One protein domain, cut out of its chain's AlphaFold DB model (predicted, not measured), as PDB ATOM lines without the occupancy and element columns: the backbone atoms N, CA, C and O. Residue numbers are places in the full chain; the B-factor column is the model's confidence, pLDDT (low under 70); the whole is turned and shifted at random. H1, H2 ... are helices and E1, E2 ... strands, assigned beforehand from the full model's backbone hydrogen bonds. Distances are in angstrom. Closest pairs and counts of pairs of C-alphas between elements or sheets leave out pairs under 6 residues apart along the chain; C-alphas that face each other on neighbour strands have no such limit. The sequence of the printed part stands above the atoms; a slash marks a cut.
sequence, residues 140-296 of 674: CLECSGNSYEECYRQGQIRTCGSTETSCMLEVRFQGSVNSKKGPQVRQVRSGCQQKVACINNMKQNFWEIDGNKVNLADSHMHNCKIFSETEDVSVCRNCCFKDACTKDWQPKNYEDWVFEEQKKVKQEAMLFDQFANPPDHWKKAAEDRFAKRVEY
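What this domain is: This is residues 140 to 296 of the 674 residues of an uncharacterized protein of Oikopleura dioica (UniProt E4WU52). A strongly twisted, five-stranded antiparallel sheet forms a wall with a short helix on each face, H1 on one and H2 on the other. A long loop after E5 folds back over the sheet and leads to H3 and H4, and the last helix, H5, is an arm whose residues 287 to 296 stick out. The printed part has 157 residues with five named helices and five named strands, in the order E1 H1 E2 E3 E4 H2 E5 H3 H4 H5, and the sheet runs E2 E1 E4 E3 E5. The class is mixed, helices and strands; the whole is compact, with a radius of gyration of the C-alphas of 16.6 A, and flat, spanning 55 by 44 by 23 A.

Where its parts are: The strands are E1, residues 140 to 145, from C-alpha 140 at (59.950, 36.326, -22.424); E2, 156 to 159; E3, 166 to 174, 26.5 A long; E4, 184 to 193, 25.4 A; and E5, 233 to 240, 23.8 A. The helices are H1, residues 148 to 154; H2, 195 to 202; H3, 254 to 257; H4, 260 to 270, 15.7 A; and H5, 280 to 296, 24.1 A, ending at C-alpha 296 at (24.749, 1.441, -32.286).

How they stand to each other: E2 and E5 are the edge strands. The hairpin E3 and E4 has N 170 and O 189 at 2.8 A, within hydrogen-bond range. So are N 169 and O 238 of E3 and E5, 2.8 A, N 145 and O 188 of E1 and E4, 2.9 A, and N 142 and O 156 of E1 and E2, 2.8 A. E1 is staggered, pairing with E2 over residues 140 to 142 and with E4 over 143 to 145. H1 and H2 lie on opposite faces, giving three layers, helices on both faces of the sheet. H1 is over E1, across the strands at 72 degrees on the local plane, at a height over the sheet of 6.3 A; the closest C-alphas are those of Gly 145 and Cys 151, 4.3 A. H2 is over E3, along the strands at 19 degrees on the local plane, at a height over the sheet of 7.8 A; its closest C-alpha pair with E3 is Ser 166 and Lys 195, 5.2 A. E4, H2 and E5 form a split strand-helix-strand unit, two strands running the same way with E3 between them, with a right-handed crossover. H2 and H4 only just touch, with 3 pairs of C-alphas within 8 A, the closest Ile 199 and Lys 266, 7.2 A. H3 and H4 only graze the sheet, with residues 256 to 257 and 261 to 265. H5 is not on the sheet. Every O i to N i+4 pair is within hydrogen-bond range in H1 and H2, 6 of 7 in H4 and 12 of 13 in H5; H3 is too short for one.

The domain as a whole: The C-alphas farthest apart are those of Thr 159 and Tyr 296, 55.7 A. The printed part has no cut. The links H2 to E5, 30 residues, and E5 to H3, 13 residues, are long. Mean pLDDT of the printed part is 86.0; 19 residues are under 70, among them 209 to 211 and 269 to 279.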
ATOM      1  N   CYS A 140      61.075  37.041 -23.026       98.44
ATOM      2  CA  CYS A 140      59.950  36.326 -22.424       98.44
ATOM      3  C   CYS A 140      60.038  36.392 -20.902       98.44
ATOM      4  O   CYS A 140      61.131  36.418 -20.334       98.44
ATOM      5  N   LEU A 141      58.893  36.371 -20.219       98.38
ATOM      6  CA  LEU A 141      58.876  36.216 -18.768       98.38
ATOM      7  C   LEU A 141      59.212  34.757 -18.426       98.38
ATOM      8  O   LEU A 141      58.408  33.867 -18.695       98.38
ATOM      9  N   GLU A 142      60.378  34.483 -17.847       98.50
ATOM     10  CA  GLU A 142      60.706  33.165 -17.298       98.50
ATOM     11  C   GLU A 142      60.228  33.097 -15.842       98.50
ATOM     12  O   GLU A 142      60.712  33.838 -14.983       98.50
ATOM     13  N   CYS A 143      59.240  32.240 -15.563       98.50
ATOM     14  CA  CYS A 143      58.664  32.083 -14.226       98.50
ATOM     15  C   CYS A 143      58.085  30.681 -13.981       98.50
ATOM     16  O   CYS A 143      57.743  29.948 -14.912       98.50
ATOM     17  N   SER A 144      57.951  30.310 -12.706       98.38
ATOM     18  CA  SER A 144      57.256  29.097 -12.269       98.38
ATOM     19  C   SER A 144      56.651  29.314 -10.881       98.38
ATOM     20  O   SER A 144      57.374  29.239  -9.894       98.38
ATOM     21  N   GLY A 145      55.338  29.532 -10.804       98.25
ATOM     22  CA  GLY A 145      54.591  29.714  -9.553       98.25
ATOM     23  C   GLY A 145      53.427  28.731  -9.420       98.25
ATOM     24  O   GLY A 145      53.106  27.998 -10.355       98.25
ATOM     25  N   ASN A 146      52.772  28.712  -8.262       98.12
ATOM     26  CA  ASN A 146      51.536  27.959  -8.036       98.12
ATOM     27  C   ASN A 146      50.300  28.750  -8.511       98.12
ATOM     28  O   ASN A 146      49.303  28.148  -8.900       98.12
ATOM     29  N   SER A 147      50.397  30.085  -8.547       98.19
ATOM     30  CA  SER A 147      49.403  31.009  -9.114       98.19
ATOM     31  C   SER A 147      50.034  31.964 -10.140       98.19
ATOM     32  O   SER A 147      51.262  32.019 -10.275       98.19
ATOM     33  N   TYR A 148      49.209  32.733 -10.862       98.06
ATOM     34  CA  TYR A 148      49.696  33.751 -11.801       98.06
ATOM     35  C   TYR A 148      50.452  34.871 -11.074       98.06
ATOM     36  O   TYR A 148      51.526  35.272 -11.512       98.06
ATOM     37  N   GLU A 149      49.939  35.327  -9.931       97.69
ATOM     38  CA  GLU A 149      50.532  36.390  -9.112       97.69
ATOM     39  C   GLU A 149      51.900  35.967  -8.570       97.69
ATOM     40  O   GLU A 149      52.832  36.767  -8.556       97.69
ATOM     41  N   GLU A 150      52.051  34.702  -8.163       98.12
ATOM     42  CA  GLU A 150      53.350  34.165  -7.759       98.12
ATOM     43  C   GLU A 150      54.328  34.131  -8.942       98.12
ATOM     44  O   GLU A 150      55.461  34.597  -8.815       98.12
ATOM     45  N   CYS A 151      53.878  33.651 -10.108       98.38
ATOM     46  CA  CYS A 151      54.702  33.581 -11.315       98.38
ATOM     47  C   CYS A 151      55.153  34.979 -11.773       98.38
ATOM     48  O   CYS A 151      56.330  35.179 -12.049       98.38
ATOM     49  N   TYR A 152      54.265  35.974 -11.795       97.62
ATOM     50  CA  TYR A 152      54.610  37.330 -12.241       97.62
ATOM     51  C   TYR A 152      55.449  38.110 -11.219       97.62
ATOM     52  O   TYR A 152      56.264  38.940 -11.610       97.62
ATOM     53  N   ARG A 153      55.298  37.829  -9.918       98.06
ATOM     54  CA  ARG A 153      56.071  38.479  -8.844       98.06
ATOM     55  C   ARG A 153      57.482  37.911  -8.678       98.06
ATOM     56  O   ARG A 153      58.369  38.638  -8.242       98.06
ATOM     57  N   GLN A 154      57.677  36.624  -8.970       98.12
ATOM     58  CA  GLN A 154      58.986  35.952  -8.925       98.12
ATOM     59  C   GLN A 154      59.665  35.873 -10.305       98.12
ATOM     60  O   GLN A 154      60.842  35.531 -10.389       98.12
ATOM     61  N   GLY A 155      58.921  36.133 -11.381       97.88
ATOM     62  CA  GLY A 155      59.383  35.994 -12.755       97.88
ATOM     63  C   GLY A 155      60.381  37.065 -13.176       97.88
ATOM     64  O   GLY A 155      60.293  38.222 -12.770       97.88
ATOM     65  N   GLN A 156      61.305  36.676 -14.050       98.25
ATOM     66  CA  GLN A 156      62.309  37.563 -14.633       98.25
ATOM     67  C   GLN A 156      62.114  37.656 -16.147       98.25
ATOM     68  O   GLN A 156      61.868  36.648 -16.810       98.25
ATOM     69  N   ILE A 157      62.224  38.858 -16.716       98.31
ATOM     70  CA  ILE A 157      62.252  39.017 -18.173       98.31
ATOM     71  C   ILE A 157      63.625  38.547 -18.657       98.31
ATOM     72  O   ILE A 157      64.652  39.093 -18.257       98.31
ATOM     73  N   ARG A 158      63.637  37.515 -19.501       97.69
ATOM     74  CA  ARG A 158      64.840  36.917 -20.077       97.69
ATOM     75  C   ARG A 158      64.823  37.069 -21.591       97.69
ATOM     76  O   ARG A 158      63.869  36.675 -22.254       97.69
ATOM     77  N   THR A 159      65.939  37.549 -22.126       97.69
ATOM     78  CA  THR A 159      66.277  37.491 -23.549       97.69
ATOM     79  C   THR A 159      66.461  36.037 -23.987       97.69
ATOM     80  O   THR A 159      67.310  35.323 -23.444       97.69
ATOM     81  N   CYS A 160      65.675  35.585 -24.958       97.88
ATOM     82  CA  CYS A 160      65.728  34.215 -25.455       97.88
ATOM     83  C   CYS A 160      66.941  33.955 -26.364       97.88
ATOM     84  O   CYS A 160      67.535  34.869 -26.947       97.88
ATOM     85  N   GLY A 161      67.340  32.685 -26.476       96.19
ATOM     86  CA  GLY A 161      68.378  32.253 -27.410       96.19
ATOM     87  C   GLY A 161      67.915  32.331 -28.868       96.19
ATOM     88  O   GLY A 161      66.724  32.296 -29.157       96.19
ATOM     89  N   SER A 162      68.853  32.343 -29.818       93.88
ATOM     90  CA  SER A 162      68.563  32.480 -31.260       93.88
ATOM     91  C   SER A 162      67.702  31.363 -31.875       93.88
ATOM     92  O   SER A 162      67.201  31.519 -32.982       93.88
ATOM     93  N   THR A 163      67.501  30.237 -31.179       94.19
ATOM     94  CA  THR A 163      66.554  29.183 -31.606       94.19
ATOM     95  C   THR A 163      65.199  29.259 -30.893       94.19
ATOM     96  O   THR A 163      64.244  28.605 -31.309       94.19
ATOM     97  N   GLU A 164      65.100  30.043 -29.821       96.38
ATOM     98  CA  GLU A 164      63.951  30.139 -28.917       96.38
ATOM     99  C   GLU A 164      63.006  31.278 -29.348       96.38
ATOM    100  O   GLU A 164      62.708  32.200 -28.596       96.38
ATOM    101  N   THR A 165      62.540  31.220 -30.597       95.69
ATOM    102  CA  THR A 165      61.749  32.267 -31.271       95.69
ATOM    103  C   THR A 165      60.269  32.339 -30.851       95.69
ATOM    104  O   THR A 165      59.410  32.696 -31.655       95.69
ATOM    105  N   SER A 166      59.936  31.970 -29.610       96.75
ATOM    106  CA  SER A 166      58.586  32.098 -29.037       96.75
ATOM    107  C   SER A 166      58.597  32.096 -27.505       96.75
ATOM    108  O   SER A 166      59.436  31.441 -26.888       96.75
ATOM    109  N   CYS A 167      57.622  32.760 -26.886       98.00
ATOM    110  CA  CYS A 167      57.325  32.613 -25.464       98.00
ATOM    111  C   CYS A 167      56.260  31.529 -25.266       98.00
ATOM    112  O   CYS A 167      55.258  31.525 -25.981       98.00
ATOM    113  N   MET A 168      56.450  30.647 -24.282       97.50
ATOM    114  CA  MET A 168      55.467  29.640 -23.859       97.50
ATOM    115  C   MET A 168      54.798  30.013 -22.531       97.50
ATOM    116  O   MET A 168      55.426  30.627 -21.670       97.50
ATOM    117  N   LEU A 169      53.565  29.547 -22.337       97.69
ATOM    118  CA  LEU A 169      52.796  29.608 -21.093       97.69
ATOM    119  C   LEU A 169      52.119  28.243 -20.853       97.69
ATOM    120  O   LEU A 169      51.179  27.904 -21.562       97.69
ATOM    121  N   GLU A 170      52.574  27.448 -19.878       97.69
ATOM    122  CA  GLU A 170      51.876  26.239 -19.399       97.69
ATOM    123  C   GLU A 170      51.152  26.549 -18.084       97.69
ATOM    124  O   GLU A 170      51.788  26.872 -17.079       97.69
ATOM    125  N   VAL A 171      49.828  26.386 -18.069       97.75
ATOM    126  CA  VAL A 171      48.990  26.507 -16.871       97.75
ATOM    127  C   VAL A 171      48.339  25.163 -16.571       97.75
ATOM    128  O   VAL A 171      47.746  24.516 -17.436       97.75
ATOM    129  N   ARG A 172      48.465  24.734 -15.317       97.06
ATOM    130  CA  ARG A 172      47.876  23.508 -14.786       97.06
ATOM    131  C   ARG A 172      46.754  23.880 -13.838       97.06
ATOM    132  O   ARG A 172      47.001  24.558 -12.838       97.06
ATOM    133  N   PHE A 173      45.556  23.401 -14.130       96.00
ATOM    134  CA  PHE A 173      44.374  23.626 -13.307       96.00
ATOM    135  C   PHE A 173      43.987  22.347 -12.565       96.00
ATOM    136  O   PHE A 173      44.292  21.236 -13.012       96.00
ATOM    137  N   GLN A 174      43.316  22.514 -11.429       95.12
ATOM    138  CA  GLN A 174      42.732  21.444 -10.636       95.12
ATOM    139  C   GLN A 174      41.241  21.717 -10.392       95.12
ATOM    140  O   GLN A 174      40.874  22.779  -9.893       95.12
ATOM    141  N   GLY A 175      40.400  20.731 -10.706       90.00
ATOM    142  CA  GLY A 175      38.941  20.834 -10.710       90.00
ATOM    143  C   GLY A 175      38.355  21.248 -12.069       90.00
ATOM    144  O   GLY A 175      39.008  21.917 -12.869       90.00
ATOM    145  N   SER A 176      37.108  20.832 -12.288       86.19
ATOM    146  CA  SER A 176      36.251  21.137 -13.449       86.19
ATOM    147  C   SER A 176      35.481  22.458 -13.264       86.19
ATOM    148  O   SER A 176      35.374  22.951 -12.138       86.19
ATOM    149  N   VAL A 177      34.895  23.011 -14.339       85.62
ATOM    150  CA  VAL A 177      33.943  24.149 -14.283       85.62
ATOM    151  C   VAL A 177      32.846  23.898 -13.247       85.62
ATOM    152  O   VAL A 177      32.554  24.760 -12.424       85.62
ATOM    153  N   ASN A 178      32.319  22.669 -13.224       87.06
ATOM    154  CA  ASN A 178      31.191  22.253 -12.387       87.06
ATOM    155  C   ASN A 178      31.586  22.037 -10.903       87.06
ATOM    156  O   ASN A 178      30.776  21.617 -10.075       87.06
ATOM    157  N   SER A 179      32.841  22.329 -10.537       88.25
ATOM    158  CA  SER A 179      33.304  22.409  -9.149       88.25
ATOM    159  C   SER A 179      32.681  23.612  -8.436       88.25
ATOM    160  O   SER A 179      32.724  24.730  -8.939       88.25
ATOM    161  N   LYS A 180      32.249  23.441  -7.177       91.94
ATOM    162  CA  LYS A 180      31.757  24.542  -6.313       91.94
ATOM    163  C   LYS A 180      32.773  25.675  -6.055       91.94
ATOM    164  O   LYS A 180      32.445  26.634  -5.364       91.94
ATOM    165  N   LYS A 181      34.016  25.543  -6.530       91.38
ATOM    166  CA  LYS A 181      35.083  26.557  -6.453       91.38
ATOM    167  C   LYS A 181      35.665  26.934  -7.826       91.38
ATOM    168  O   LYS A 181      36.695  27.604  -7.865       91.38
ATOM    169  N   GLY A 182      35.050  26.468  -8.916       90.50
ATOM    170  CA  GLY A 182      35.605  26.527 -10.269       90.50
ATOM    171  C   GLY A 182      36.915  25.733 -10.439       90.50
ATOM    172  O   GLY A 182      37.342  25.025  -9.514       90.50
ATOM    173  N   PRO A 183      37.565  25.856 -11.611       93.94
ATOM    174  CA  PRO A 183      38.900  25.325 -11.857       93.94
ATOM    175  C   PRO A 183      39.949  26.197 -11.153       93.94
ATOM    176  O   PRO A 183      40.098  27.383 -11.442       93.94
ATOM    177  N   GLN A 184      40.708  25.618 -10.224       95.56
ATOM    178  CA  GLN A 184      41.730  26.345  -9.469       95.56
ATOM    179  C   GLN A 184      43.096  26.234 -10.150       95.56
ATOM    180  O   GLN A 184      43.535  25.136 -10.493       95.56
ATOM    181  N   VAL A 185      43.800  27.355 -10.322       97.19
ATOM    182  CA  VAL A 185      45.188  27.343 -10.811       97.19
ATOM    183  C   VAL A 185      46.069  26.638  -9.776       97.19
ATOM    184  O   VAL A 185      46.041  26.970  -8.594       97.19
ATOM    185  N   ARG A 186      46.826  25.634 -10.228       97.38
ATOM    186  CA  ARG A 186      47.733  24.827  -9.400       97.38
ATOM    187  C   ARG A 186      49.203  25.076  -9.728       97.38
ATOM    188  O   ARG A 186      50.055  24.920  -8.858       97.38
ATOM    189  N   GLN A 187      49.510  25.370 -10.989       98.06
ATOM    190  CA  GLN A 187      50.856  25.728 -11.422       98.06
ATOM    191  C   GLN A 187      50.792  26.596 -12.678       98.06
ATOM    192  O   GLN A 187      50.097  26.246 -13.628       98.06
ATOM    193  N   VAL A 188      51.565  27.676 -12.706       98.38
ATOM    194  CA  VAL A 188      51.825  28.512 -13.883       98.38
ATOM    195  C   VAL A 188      53.311  28.416 -14.196       98.38
ATOM    196  O   VAL A 188      54.141  28.499 -13.291       98.38
ATOM    197  N   ARG A 189      53.665  28.230 -15.467       98.38
ATOM    198  CA  ARG A 189      55.049  28.249 -15.951       98.38
ATOM    199  C   ARG A 189      55.120  29.045 -17.243       98.38
ATOM    200  O   ARG A 189      54.340  28.788 -18.152       98.38
ATOM    201  N   SER A 190      56.080  29.952 -17.347       98.38
ATOM    202  CA  SER A 190      56.346  30.723 -18.563       98.38
ATOM    203  C   SER A 190      57.846  30.749 -18.855       98.38
ATOM    204  O   SER A 190      58.656  30.558 -17.946       98.38
ATOM    205  N   GLY A 191      58.222  30.953 -20.118       98.25
ATOM    206  CA  GLY A 191      59.618  31.115 -20.530       98.25
ATOM    207  C   GLY A 191      59.821  31.047 -22.041       98.25
ATOM    208  O   GLY A 191      58.865  31.010 -22.812       98.25
ATOM    209  N   CYS A 192      61.084  31.018 -22.456       98.44
ATOM    210  CA  CYS A 192      61.501  30.870 -23.850       98.44
ATOM    211  C   CYS A 192      61.240  29.443 -24.383       98.44
ATOM    212  O   CYS A 192      61.473  28.460 -23.679       98.44
ATOM    213  N   GLN A 193      60.795  29.314 -25.637       97.62
ATOM    214  CA  GLN A 193      60.673  28.038 -26.354       97.62
ATOM    215  C   GLN A 193      60.912  28.234 -27.868       97.62
ATOM    216  O   GLN A 193      60.741  29.320 -28.412       97.62
ATOM    217  N   GLN A 194      61.309  27.184 -28.590       96.50
ATOM    218  CA  GLN A 194      61.431  27.214 -30.057       96.50
ATOM    219  C   GLN A 194      60.045  27.239 -30.735       96.50
ATOM    220  O   GLN A 194      59.203  26.413 -30.369       96.50
ATOM    221  N   LYS A 195      59.830  28.082 -31.768       93.56
ATOM    222  CA  LYS A 195      58.531  28.253 -32.477       93.56
ATOM    223  C   LYS A 195      57.829  26.922 -32.794       93.56
ATOM    224  O   LYS A 195      56.673  26.732 -32.429       93.56
ATOM    225  N   VAL A 196      58.542  25.953 -33.379       91.06
ATOM    226  CA  VAL A 196      57.991  24.624 -33.729       91.06
ATOM    227  C   VAL A 196      57.563  23.815 -32.495       91.06
ATOM    228  O   VAL A 196      56.505  23.186 -32.494       91.06
ATOM    229  N   ALA A 197      58.359  23.827 -31.424       93.44
ATOM    230  CA  ALA A 197      58.044  23.096 -30.198       93.44
ATOM    231  C   ALA A 197      56.875  23.742 -29.432       93.44
ATOM    232  O   ALA A 197      56.069  23.030 -28.833       93.44
ATOM    233  N   CYS A 198      56.752  25.069 -29.503       94.12
ATOM    234  CA  CYS A 198      55.645  25.813 -28.918       94.12
ATOM    235  C   CYS A 198      54.329  25.552 -29.680       94.12
ATOM    236  O   CYS A 198      53.326  25.167 -29.082       94.12
ATOM    237  N   ILE A 199      54.346  25.600 -31.016       89.44
ATOM    238  CA  ILE A 199      53.173  25.271 -31.847       89.44
ATOM    239  C   ILE A 199      52.738  23.807 -31.655       89.44
ATOM    240  O   ILE A 199      51.545  23.526 -31.559       89.44
ATOM    241  N   ASN A 200      53.676  22.867 -31.495       88.94
ATOM    242  CA  ASN A 200      53.350  21.477 -31.149       88.94
ATOM    243  C   ASN A 200      52.774  21.314 -29.726       88.94
ATOM    244  O   ASN A 200      52.004  20.383 -29.486       88.94
ATOM    245  N   ASN A 201      53.108  22.211 -28.793       91.00
ATOM    246  CA  ASN A 201      52.465  22.300 -27.479       91.00
ATOM    247  C   ASN A 201      51.040  22.878 -27.576       91.00
ATOM    248  O   ASN A 201      50.157  22.395 -26.876       91.00
ATOM    249  N   MET A 202      50.785  23.839 -28.470       88.38
ATOM    250  CA  MET A 202      49.438  24.379 -28.716       88.38
ATOM    251  C   MET A 202      48.523  23.398 -29.454       88.38
ATOM    252  O   MET A 202      47.372  23.228 -29.064       88.38
ATOM    253  N   LYS A 203      49.036  22.691 -30.474       85.00
ATOM    254  CA  LYS A 203      48.340  21.561 -31.120       85.00
ATOM    255  C   LYS A 203      47.943  20.481 -30.105       85.00
ATOM    256  O   LYS A 203      46.988  19.749 -30.330       85.00
ATOM    257  N   GLN A 204      48.665  20.381 -28.983       85.19
ATOM    258  CA  GLN A 204      48.300  19.502 -27.875       85.19
ATOM    259  C   GLN A 204      47.175  20.045 -26.979       85.19
ATOM    260  O   GLN A 204      46.601  19.242 -26.246       85.19
ATOM    261  N   ASN A 205      46.829  21.337 -27.014       84.75
ATOM    262  CA  ASN A 205      45.613  21.824 -26.359       84.75
ATOM    263  C   ASN A 205      44.398  21.339 -27.129       84.75
ATOM    264  O   ASN A 205      43.753  20.408 -26.679       84.75
ATOM    265  N   PHE A 206      44.109  21.967 -28.267       81.00
ATOM    266  CA  PHE A 206      42.866  21.804 -29.010       81.00
ATOM    267  C   PHE A 206      43.191  21.191 -30.363       81.00
ATOM    268  O   PHE A 206      43.620  21.895 -31.283       81.00
ATOM    269  N   TRP A 207      43.036  19.872 -30.472       70.25
ATOM    270  CA  TRP A 207      43.251  19.217 -31.749       70.25
ATOM    271  C   TRP A 207      41.984  19.279 -32.601       70.25
ATOM    272  O   TRP A 207      40.966  18.649 -32.325       70.25
ATOM    273  N   GLU A 208      42.100  20.038 -33.679       72.12
ATOM    274  CA  GLU A 208      41.088  20.250 -34.701       72.12
ATOM    275  C   GLU A 208      41.247  19.156 -35.766       72.12
ATOM    276  O   GLU A 208      42.195  19.177 -36.552       72.12
ATOM    277  N   ILE A 209      40.372  18.144 -35.739       57.44
ATOM    278  CA  ILE A 209      40.297  17.143 -36.812       57.44
ATOM    279  C   ILE A 209      39.406  17.725 -37.922       57.44
ATOM    280  O   ILE A 209      38.263  18.113 -37.676       57.44
ATOM    281  N   ASP A 210      39.958  17.805 -39.131       57.47
ATOM    282  CA  ASP A 210      39.272  18.152 -40.384       57.47
ATOM    283  C   ASP A 210      38.568  19.527 -40.415       57.47
ATOM    284  O   ASP A 210      37.570  19.706 -41.105       57.47
ATOM    285  N   GLY A 211      39.067  20.515 -39.661       64.12
ATOM    286  CA  GLY A 211      38.530  21.889 -39.656       64.12
ATOM    287  C   GLY A 211      37.166  22.052 -38.968       64.12
ATOM    288  O   GLY A 211      36.626  23.156 -38.915       64.12
ATOM    289  N   ASN A 212      36.617  20.976 -38.404       70.06
ATOM    290  CA  ASN A 212      35.400  21.024 -37.605       70.06
ATOM    291  C   ASN A 212      35.672  21.705 -36.256       70.06
ATOM    292  O   ASN A 212      36.676  21.411 -35.603       70.06
ATOM    293  N   LYS A 213      34.746  22.572 -35.811       73.81
ATOM    294  CA  LYS A 213      34.831  23.276 -34.517       73.81
ATOM    295  C   LYS A 213      35.158  22.285 -33.392       73.81
ATOM    296  O   LYS A 213      34.415  21.329 -33.170       73.81
ATOM    297  N   VAL A 214      36.262  22.527 -32.679       76.62
ATOM    298  CA  VAL A 214      36.747  21.643 -31.608       76.62
ATOM    299  C   VAL A 214      35.659  21.454 -30.550       76.62
ATOM    300  O   VAL A 214      35.203  22.416 -29.935       76.62
ATOM    301  N   ASN A 215      35.251  20.203 -30.319       79.62
ATOM    302  CA  ASN A 215      34.209  19.892 -29.347       79.62
ATOM    303  C   ASN A 215      34.749  20.023 -27.911       79.62
ATOM    304  O   ASN A 215      35.339  19.093 -27.359       79.62
ATOM    305  N   LEU A 216      34.533  21.194 -27.312       83.12
ATOM    306  CA  LEU A 216      35.025  21.558 -25.980       83.12
ATOM    307  C   LEU A 216      34.512  20.651 -24.853       83.12
ATOM    308  O   LEU A 216      35.244  20.421 -23.891       83.12
ATOM    309  N   ALA A 217      33.324  20.057 -24.992       79.69
ATOM    310  CA  ALA A 217      32.812  19.096 -24.015       79.69
ATOM    311  C   ALA A 217      33.654  17.803 -23.964       79.69
ATOM    312  O   ALA A 217      33.699  17.122 -22.937       79.69
ATOM    313  N   ASP A 218      34.354  17.457 -25.051       79.00
ATOM    314  CA  ASP A 218      35.044  16.179 -25.181       79.00
ATOM    315  C   ASP A 218      36.478  16.199 -24.632       79.00
ATOM    316  O   ASP A 218      37.466  16.337 -25.359       79.00
ATOM    317  N   SER A 219      36.578  15.956 -23.324       78.94
ATOM    318  CA  SER A 219      37.837  15.834 -22.578       78.94
ATOM    319  C   SER A 219      38.886  14.907 -23.217       78.94
ATOM    320  O   SER A 219      40.073  15.035 -22.929       78.94
ATOM    321  N   HIS A 220      38.514  13.946 -24.069       80.31
ATOM    322  CA  HIS A 220      39.488  13.022 -24.663       80.31
ATOM    323  C   HIS A 220      40.176  13.565 -25.925       80.31
ATOM    324  O   HIS A 220      41.140  12.952 -26.385       80.31
ATOM    325  N   MET A 221      39.713  14.696 -26.468       77.56
ATOM    326  CA  MET A 221      40.257  15.316 -27.686       77.56
ATOM    327  C   MET A 221      41.120  16.558 -27.414       77.56
ATOM    328  O   MET A 221      41.700  17.123 -28.341       77.56
ATOM    329  N   HIS A 222      41.248  16.963 -26.147       83.44
ATOM    330  CA  HIS A 222      42.075  18.095 -25.732       83.44
ATOM    331  C   HIS A 222      42.803  17.855 -24.403       83.44
ATOM    332  O   HIS A 222      42.345  17.100 -23.548       83.44
ATOM    333  N   ASN A 223      43.966  18.495 -24.210       86.50
ATOM    334  CA  ASN A 223      44.635  18.533 -22.895       86.50
ATOM    335  C   ASN A 223      44.170  19.719 -22.030       86.50
ATOM    336  O   ASN A 223      44.281  19.666 -20.801       86.50
ATOM    337  N   CYS A 224      43.624  20.769 -22.655       91.38
ATOM    338  CA  CYS A 224      43.128  21.969 -21.980       91.38
ATOM    339  C   CYS A 224      41.686  21.771 -21.473       91.38
ATOM    340  O   CYS A 224      40.750  22.499 -21.797       91.38
ATOM    341  N   LYS A 225      41.539  20.759 -20.618       90.69
ATOM    342  CA  LYS A 225      40.294  20.213 -20.061       90.69
ATOM    343  C   LYS A 225      39.507  21.158 -19.145       90.69
ATOM    344  O   LYS A 225      38.525  20.726 -18.552       90.69
ATOM    345  N   ILE A 226      39.893  22.435 -19.036       90.00
ATOM    346  CA  ILE A 226      39.174  23.420 -18.206       90.00
ATOM    347  C   ILE A 226      37.752  23.695 -18.696       90.00
ATOM    348  O   ILE A 226      36.953  24.168 -17.905       90.00
ATOM    349  N   PHE A 227      37.437  23.380 -19.957       86.19
ATOM    350  CA  PHE A 227      36.098  23.524 -20.544       86.19
ATOM    351  C   PHE A 227      35.325  22.195 -20.647       86.19
ATOM    352  O   PHE A 227      34.193  22.183 -21.120       86.19
ATOM    353  N   SER A 228      35.914  21.076 -20.202       86.06
ATOM    354  CA  SER A 228      35.240  19.769 -20.154       86.06
ATOM    355  C   SER A 228      34.807  19.431 -18.732       86.06
ATOM    356  O   SER A 228      35.572  19.614 -17.786       86.06
ATOM    357  N   GLU A 229      33.611  18.871 -18.578       81.94
ATOM    358  CA  GLU A 229      32.988  18.677 -17.264       81.94
ATOM    359  C   GLU A 229      33.682  17.635 -16.369       81.94
ATOM    360  O   GLU A 229      33.504  17.656 -15.150       81.94
ATOM    361  N   THR A 230      34.439  16.706 -16.960       76.62
ATOM    362  CA  THR A 230      34.637  15.351 -16.414       76.62
ATOM    363  C   THR A 230      35.977  15.063 -15.733       76.62
ATOM    364  O   THR A 230      36.123  13.971 -15.181       76.62
ATOM    365  N   GLU A 231      36.961  15.973 -15.742       74.50
ATOM    366  CA  GLU A 231      38.308  15.683 -15.216       74.50
ATOM    367  C   GLU A 231      38.855  16.712 -14.210       74.50
ATOM    368  O   GLU A 231      38.765  17.924 -14.387       74.50
ATOM    369  N   ASP A 232      39.495  16.194 -13.154       83.88
ATOM    370  CA  ASP A 232      40.053  16.967 -12.036       83.88
ATOM    371  C   ASP A 232      41.386  17.671 -12.343       83.88
ATOM    372  O   ASP A 232      41.876  18.421 -11.497       83.88
ATOM    373  N   VAL A 233      42.034  17.406 -13.484       92.00
ATOM    374  CA  VAL A 233      43.346  17.979 -13.828       92.00
ATOM    375  C   VAL A 233      43.403  18.346 -15.307       92.00
ATOM    376  O   VAL A 233      43.294  17.485 -16.175       92.00
ATOM    377  N   SER A 234      43.662  19.622 -15.584       94.00
ATOM    378  CA  SER A 234      43.823  20.172 -16.934       94.00
ATOM    379  C   SER A 234      45.231  20.745 -17.123       94.00
ATOM    380  O   SER A 234      45.828  21.253 -16.169       94.00
ATOM    381  N   VAL A 235      45.766  20.675 -18.347       95.25
ATOM    382  CA  VAL A 235      47.047  21.291 -18.727       95.25
ATOM    383  C   VAL A 235      46.865  22.055 -20.036       95.25
ATOM    384  O   VAL A 235      46.842  21.464 -21.113       95.25
ATOM    385  N   CYS A 236      46.776  23.377 -19.932       95.88
ATOM    386  CA  CYS A 236      46.658  24.287 -21.063       95.88
ATOM    387  C   CYS A 236      48.026  24.911 -21.372       95.88
ATOM    388  O   CYS A 236      48.714  25.392 -20.472       95.88
ATOM    389  N   ARG A 237      48.442  24.896 -22.641       95.62
ATOM    390  CA  ARG A 237      49.709  25.457 -23.134       95.62
ATOM    391  C   ARG A 237      49.467  26.464 -24.244       95.62
ATOM    392  O   ARG A 237      48.927  26.085 -25.277       95.62
ATOM    393  N   ASN A 238      49.887  27.708 -24.068       94.94
ATOM    394  CA  ASN A 238      49.785  28.715 -25.118       94.94
ATOM    395  C   ASN A 238      51.132  29.335 -25.478       94.94
ATOM    396  O   ASN A 238      52.098  29.198 -24.728       94.94
ATOM    397  N   CYS A 239      51.189  29.993 -26.637       95.31
ATOM    398  CA  CYS A 239      52.408  30.614 -27.147       95.31
ATOM    399  C   CYS A 239      52.156  31.986 -27.763       95.31
ATOM    400  O   CYS A 239      51.119  32.225 -28.377       95.31
ATOM    401  N   CYS A 240      53.137  32.873 -27.657       95.44
ATOM    402  CA  CYS A 240      53.106  34.184 -28.294       95.44
ATOM    403  C   CYS A 240      54.511  34.584 -28.778       95.44
ATOM    404  O   CYS A 240      55.517  33.998 -28.373       95.44
ATOM    405  N   PHE A 241      54.571  35.539 -29.709       95.00
ATOM    406  CA  PHE A 241      55.760  35.810 -30.539       95.00
ATOM    407  C   PHE A 241      56.236  37.274 -30.455       95.00
ATOM    408  O   PHE A 241      56.946  37.746 -31.336       95.00
ATOM    409  N   LYS A 242      55.818  38.001 -29.410       95.56
ATOM    410  CA  LYS A 242      56.110  39.427 -29.174       95.56
ATOM    411  C   LYS A 242      56.903  39.610 -27.880       95.56
ATOM    412  O   LYS A 242      56.738  38.827 -26.948       95.56
ATOM    413  N   ASP A 243      57.721  40.656 -27.805       96.62
ATOM    414  CA  ASP A 243      58.497  40.958 -26.597       96.62
ATOM    415  C   ASP A 243      57.599  41.084 -25.354       96.62
ATOM    416  O   ASP A 243      56.563  41.748 -25.364       96.62
ATOM    417  N   ALA A 244      58.013  40.405 -24.287       96.44
ATOM    418  CA  ALA A 244      57.348  40.266 -22.995       96.44
ATOM    419  C   ALA A 244      55.883  39.772 -23.036       96.44
ATOM    420  O   ALA A 244      55.181  39.909 -22.041       96.44
ATOM    421  N   CYS A 245      55.417  39.143 -24.122       96.31
ATOM    422  CA  CYS A 245      53.991  38.843 -24.333       96.31
ATOM    423  C   CYS A 245      53.329  37.882 -23.323       96.31
ATOM    424  O   CYS A 245      52.105  37.838 -23.248       96.31
ATOM    425  N   THR A 246      54.098  37.115 -22.540       96.75
ATOM    426  CA  THR A 246      53.563  36.284 -21.442       96.75
ATOM    427  C   THR A 246      53.446  37.019 -20.106       96.75
ATOM    428  O   THR A 246      52.899  36.473 -19.145       96.75
ATOM    429  N   LYS A 247      53.947  38.255 -20.025       95.94
ATOM    430  CA  LYS A 247      53.735  39.142 -18.886       95.94
ATOM    431  C   LYS A 247      52.265  39.568 -18.862       95.94
ATOM    432  O   LYS A 247      51.707  39.913 -19.896       95.94
ATOM    433  N   ASP A 248      51.648  39.519 -17.686       95.06
ATOM    434  CA  ASP A 248      50.257  39.926 -17.443       95.06
ATOM    435  C   ASP A 248      49.181  39.093 -18.215       95.06
ATOM    436  O   ASP A 248      47.982  39.300 -18.022       95.06
ATOM    437  N   TRP A 249      49.573  38.089 -19.019       95.44
ATOM    438  CA  TRP A 249      48.673  37.227 -19.808       95.44
ATOM    439  C   TRP A 249      48.002  36.125 -18.973       95.44
ATOM    440  O   TRP A 249      48.526  35.015 -18.828       95.44
ATOM    441  N   GLN A 250      46.817  36.435 -18.440       96.12
ATOM    442  CA  GLN A 250      45.960  35.511 -17.689       96.12
ATOM    443  C   GLN A 250      44.738  35.071 -18.525       96.12
ATOM    444  O   GLN A 250      43.665  35.656 -18.361       96.12
ATOM    445  N   PRO A 251      44.857  34.068 -19.415       94.06
ATOM    446  CA  PRO A 251      43.719  33.563 -20.183       94.06
ATOM    447  C   PRO A 251      42.663  32.916 -19.268       94.06
ATOM    448  O   PRO A 251      42.985  32.068 -18.428       94.06
ATOM    449  N   LYS A 252      41.401  33.329 -19.436       90.31
ATOM    450  CA  LYS A 252      40.227  32.891 -18.658       90.31
ATOM    451  C   LYS A 252      39.217  32.156 -19.536       90.31
ATOM    452  O   LYS A 252      38.724  31.103 -19.137       90.31
ATOM    453  N   ASN A 253      38.955  32.693 -20.723       90.38
ATOM    454  CA  ASN A 253      37.974  32.192 -21.680       90.38
ATOM    455  C   ASN A 253      38.658  31.342 -22.763       90.38
ATOM    456  O   ASN A 253      39.885  31.340 -22.877       90.38
ATOM    457  N   TYR A 254      37.890  30.600 -23.563       88.06
ATOM    458  CA  TYR A 254      38.438  29.746 -24.628       88.06
ATOM    459  C   TYR A 254      39.155  30.571 -25.708       88.06
ATOM    460  O   TYR A 254      40.215  30.189 -26.200       88.06
ATOM    461  N   GLU A 255      38.618  31.750 -25.993       87.88
ATOM    462  CA  GLU A 255      39.095  32.722 -26.971       87.88
ATOM    463  C   GLU A 255      40.495  33.237 -26.596       87.88
ATOM    464  O   GLU A 255      41.372  33.326 -27.454       87.88
ATOM    465  N   ASP A 256      40.763  33.449 -25.300       89.06
ATOM    466  CA  ASP A 256      42.089  33.831 -24.793       89.06
ATOM    467  C   ASP A 256      43.147  32.731 -25.029       89.06
ATOM    468  O   ASP A 256      44.353  33.004 -25.085       89.06
ATOM    469  N   TRP A 257      42.705  31.471 -25.150       88.31
ATOM    470  CA  TRP A 257      43.554  30.331 -25.494       88.31
ATOM    471  C   TRP A 257      43.694  30.102 -27.011       88.31
ATOM    472  O   TRP A 257      44.609  29.382 -27.412       88.31
ATOM    473  N   VAL A 258      42.846  30.714 -27.848       83.31
ATOM    474  CA  VAL A 258      42.835  30.580 -29.320       83.31
ATOM    475  C   VAL A 258      43.004  31.962 -29.964       83.31
ATOM    476  O   VAL A 258      42.115  32.512 -30.611       83.31
ATOM    477  N   PHE A 259      44.187  32.536 -29.758       72.81
ATOM    478  CA  PHE A 259      44.506  33.923 -30.086       72.81
ATOM    479  C   PHE A 259      44.517  34.151 -31.613       72.81
ATOM    480  O   PHE A 259      45.121  33.377 -32.355       72.81
ATOM    481  N   GLU A 260      43.913  35.235 -32.109       70.81
ATOM    482  CA  GLU A 260      43.759  35.506 -33.557       70.81
ATOM    483  C   GLU A 260      45.095  35.479 -34.327       70.81
ATOM    484  O   GLU A 260      45.223  34.851 -35.377       70.81
ATOM    485  N   GLU A 261      46.135  36.098 -33.766       73.38
ATOM    486  CA  GLU A 261      47.483  36.140 -34.348       73.38
ATOM    487  C   GLU A 261      48.111  34.740 -34.484       73.38
ATOM    488  O   GLU A 261      48.902  34.478 -35.392       73.38
ATOM    489  N   GLN A 262      47.689  33.793 -33.640       64.44
ATOM    490  CA  GLN A 262      48.084  32.397 -33.762       64.44
ATOM    491  C   GLN A 262      47.389  31.693 -34.923       64.44
ATOM    492  O   GLN A 262      47.938  30.700 -35.379       64.44
ATOM    493  N   LYS A 263      46.243  32.158 -35.448       71.00
ATOM    494  CA  LYS A 263      45.637  31.557 -36.653       71.00
ATOM    495  C   LYS A 263      46.603  31.665 -37.834       71.00
ATOM    496  O   LYS A 263      46.925  30.643 -38.434       71.00
ATOM    497  N   LYS A 264      47.166  32.861 -38.064       78.44
ATOM    498  CA  LYS A 264      48.197  33.106 -39.089       78.44
ATOM    499  C   LYS A 264      49.437  32.235 -38.863       78.44
ATOM    500  O   LYS A 264      49.857  31.508 -39.756       78.44
ATOM    501  N   VAL A 265      49.972  32.204 -37.639       71.62
ATOM    502  CA  VAL A 265      51.177  31.409 -37.327       71.62
ATOM    503  C   VAL A 265      50.924  29.885 -37.338       71.62
ATOM    504  O   VAL A 265      51.819  29.104 -37.662       71.62
ATOM    505  N   LYS A 266      49.700  29.432 -37.032       68.19
ATOM    506  CA  LYS A 266      49.251  28.034 -37.161       68.19
ATOM    507  C   LYS A 266      49.152  27.654 -38.641       68.19
ATOM    508  O   LYS A 266      49.641  26.589 -38.996       68.19
ATOM    509  N   GLN A 267      48.602  28.527 -39.492       72.19
ATOM    510  CA  GLN A 267      48.555  28.355 -40.951       72.19
ATOM    511  C   GLN A 267      49.966  28.290 -41.562       72.19
ATOM    512  O   GLN A 267      50.270  27.324 -42.259       72.19
ATOM    513  N   GLU A 268      50.865  29.226 -41.221       73.56
ATOM    514  CA  GLU A 268      52.290  29.162 -41.602       73.56
ATOM    515  C   GLU A 268      52.918  27.810 -41.232       73.56
ATOM    516  O   GLU A 268      53.605  27.190 -42.039       73.56
ATOM    517  N   ALA A 269      52.696  27.336 -40.002       68.06
ATOM    518  CA  ALA A 269      53.308  26.106 -39.513       68.06
ATOM    519  C   ALA A 269      52.670  24.826 -40.081       68.06
ATOM    520  O   ALA A 269      53.375  23.824 -40.207       68.06
ATOM    521  N   MET A 270      51.387  24.854 -40.466       63.25
ATOM    522  CA  MET A 270      50.744  23.777 -41.236       63.25
ATOM    523  C   MET A 270      51.341  23.626 -42.646       63.25
ATOM    524  O   MET A 270      51.252  22.547 -43.228       63.25
ATOM    525  N   LEU A 271      51.996  24.658 -43.191       65.50
ATOM    526  CA  LEU A 271      52.629  24.591 -44.513       65.50
ATOM    527  C   LEU A 271      53.902  23.719 -44.547       65.50
ATOM    528  O   LEU A 271      54.265  23.190 -45.594       65.50
ATOM    529  N   PHE A 272      54.584  23.533 -43.409       59.72
ATOM    530  CA  PHE A 272      55.873  22.817 -43.313       59.72
ATOM    531  C   PHE A 272      55.742  21.353 -42.843       59.72
ATOM    532  O   PHE A 272      56.703  20.740 -42.362       59.72
ATOM    533  N   ASP A 273      54.533  20.797 -42.878       60.84
ATOM    534  CA  ASP A 273      54.094  19.985 -41.748       60.84
ATOM    535  C   ASP A 273      54.206  18.460 -41.935       60.84
ATOM    536  O   ASP A 273      53.296  17.773 -42.400       60.84
ATOM    537  N   GLN A 274      55.301  17.886 -41.419       54.03
ATOM    538  CA  GLN A 274      55.390  16.439 -41.142       54.03
ATOM    539  C   GLN A 274      54.408  15.982 -40.033       54.03
ATOM    540  O   GLN A 274      54.323  14.785 -39.756       54.03
ATOM    541  N   PHE A 275      53.665  16.908 -39.413       53.75
ATOM    542  CA  PHE A 275      52.755  16.715 -38.279       53.75
ATOM    543  C   PHE A 275      51.334  17.254 -38.562       53.75
ATOM    544  O   PHE A 275      50.611  17.601 -37.625       53.75
ATOM    545  N   ALA A 276      50.917  17.297 -39.836       59.12
ATOM    546  CA  ALA A 276      49.516  17.519 -40.219       59.12
ATOM    547  C   ALA A 276      48.615  16.336 -39.801       59.12
ATOM    548  O   ALA A 276      47.407  16.470 -39.635       59.12
ATOM    549  N   ASN A 277      49.214  15.160 -39.593       66.25
ATOM    550  CA  ASN A 277      48.529  13.989 -39.062       66.25
ATOM    551  C   ASN A 277      48.372  14.086 -37.530       66.25
ATOM    552  O   ASN A 277      49.386  14.256 -36.846       66.25
ATOM    553  N   PRO A 278      47.157  13.880 -36.979       65.25
ATOM    554  CA  PRO A 278      46.980  13.690 -35.545       65.25
ATOM    555  C   PRO A 278      47.840  12.528 -35.022       65.25
ATOM    556  O   PRO A 278      47.987  11.525 -35.730       65.25
ATOM    557  N   PRO A 279      48.357  12.611 -33.781       66.50
ATOM    558  CA  PRO A 279      48.975  11.483 -33.091       66.50
ATOM    559  C   PRO A 279      48.110  10.215 -33.158       66.50
ATOM    560  O   PRO A 279      46.915  10.272 -32.875       66.50
ATOM    561  N   ASP A 280      48.718   9.058 -33.442       72.25
ATOM    562  CA  ASP A 280      47.997   7.793 -33.694       72.25
ATOM    563  C   ASP A 280      47.001   7.406 -32.586       72.25
ATOM    564  O   ASP A 280      45.965   6.806 -32.854       72.25
ATOM    565  N   HIS A 281      47.283   7.765 -31.328       75.25
ATOM    566  CA  HIS A 281      46.385   7.498 -30.201       75.25
ATOM    567  C   HIS A 281      45.095   8.337 -30.218       75.25
ATOM    568  O   HIS A 281      44.087   7.883 -29.687       75.25
ATOM    569  N   TRP A 282      45.099   9.515 -30.850       69.00
ATOM    570  CA  TRP A 282      43.903  10.332 -31.079       69.00
ATOM    571  C   TRP A 282      43.136   9.889 -32.317       69.00
ATOM    572  O   TRP A 282      41.914   9.781 -32.237       69.00
ATOM    573  N   LYS A 283      43.833   9.524 -33.404       79.31
ATOM    574  CA  LYS A 283      43.199   8.842 -34.546       79.31
ATOM    575  C   LYS A 283      42.454   7.600 -34.075       79.31
ATOM    576  O   LYS A 283      41.243   7.513 -34.240       79.31
ATOM    577  N   LYS A 284      43.145   6.723 -33.343       83.06
ATOM    578  CA  LYS A 284      42.535   5.527 -32.774       83.06
ATOM    579  C   LYS A 284      41.408   5.836 -31.780       83.06
ATOM    580  O   LYS A 284      40.407   5.134 -31.784       83.06
ATOM    581  N   ALA A 285      41.526   6.862 -30.935       77.31
ATOM    582  CA  ALA A 285      40.435   7.228 -30.028       77.31
ATOM    583  C   ALA A 285      39.181   7.706 -30.784       77.31
ATOM    584  O   ALA A 285      38.070   7.416 -30.345       77.31
ATOM    585  N   ALA A 286      39.346   8.397 -31.917       77.38
ATOM    586  CA  ALA A 286      38.252   8.753 -32.814       77.38
ATOM    587  C   ALA A 286      37.699   7.518 -33.553       77.38
ATOM    588  O   ALA A 286      36.495   7.290 -33.521       77.38
ATOM    589  N   GLU A 287      38.551   6.669 -34.132       84.81
ATOM    590  CA  GLU A 287      38.171   5.404 -34.787       84.81
ATOM    591  C   GLU A 287      37.392   4.471 -33.836       84.81
ATOM    592  O   GLU A 287      36.284   4.052 -34.162       84.81
ATOM    593  N   ASP A 288      37.898   4.231 -32.619       84.12
ATOM    594  CA  ASP A 288      37.254   3.429 -31.561       84.12
ATOM    595  C   ASP A 288      35.906   4.037 -31.088       84.12
ATOM    596  O   ASP A 288      35.150   3.377 -30.368       84.12
ATOM    597  N   ARG A 289      35.600   5.296 -31.442       72.69
ATOM    598  CA  ARG A 289      34.320   5.982 -31.169       72.69
ATOM    599  C   ARG A 289      33.381   5.979 -32.363       72.69
ATOM    600  O   ARG A 289      32.199   5.713 -32.170       72.69
ATOM    601  N   PHE A 290      33.884   6.238 -33.569       78.75
ATOM    602  CA  PHE A 290      33.109   6.081 -34.796       78.75
ATOM    603  C   PHE A 290      32.639   4.631 -34.930       78.75
ATOM    604  O   PHE A 290      31.451   4.421 -35.136       78.75
ATOM    605  N   ALA A 291      33.505   3.649 -34.656       82.88
ATOM    606  CA  ALA A 291      33.127   2.239 -34.566       82.88
ATOM    607  C   ALA A 291      31.974   2.009 -33.572       82.88
ATOM    608  O   ALA A 291      30.944   1.482 -33.966       82.88
ATOM    609  N   LYS A 292      32.077   2.485 -32.321       79.50
ATOM    610  CA  LYS A 292      31.009   2.317 -31.309       79.50
ATOM    611  C   LYS A 292      29.709   3.048 -31.636       79.50
ATOM    612  O   LYS A 292      28.643   2.588 -31.241       79.50
ATOM    613  N   ARG A 293      29.778   4.199 -32.315       72.75
ATOM    614  CA  ARG A 293      28.588   4.912 -32.799       72.75
ATOM    615  C   ARG A 293      27.940   4.124 -33.938       72.75
ATOM    616  O   ARG A 293      26.732   3.940 -33.911       72.75
ATOM    617  N   VAL A 294      28.730   3.617 -34.886       70.06
ATOM    618  CA  VAL A 294      28.247   2.787 -36.001       70.06
ATOM    619  C   VAL A 294      27.674   1.456 -35.505       70.06
ATOM    620  O   VAL A 294      26.591   1.100 -35.946       70.06
ATOM    621  N   GLU A 295      28.294   0.784 -34.527       65.12
ATOM    622  CA  GLU A 295      27.746  -0.420 -33.868       65.12
ATOM    623  C   GLU A 295      26.349  -0.177 -33.260       65.12
ATOM    624  O   GLU A 295      25.519  -1.083 -33.230       65.12
ATOM    625  N   TYR A 296      26.064   1.051 -32.807       58.34
ATOM    626  CA  TYR A 296      24.749   1.441 -32.286       58.34
ATOM    627  C   TYR A 296      23.704   1.710 -33.380       58.34
ATOM    628  O   TYR A 296      22.511   1.596 -33.115       58.34
TER     629      TYR A 296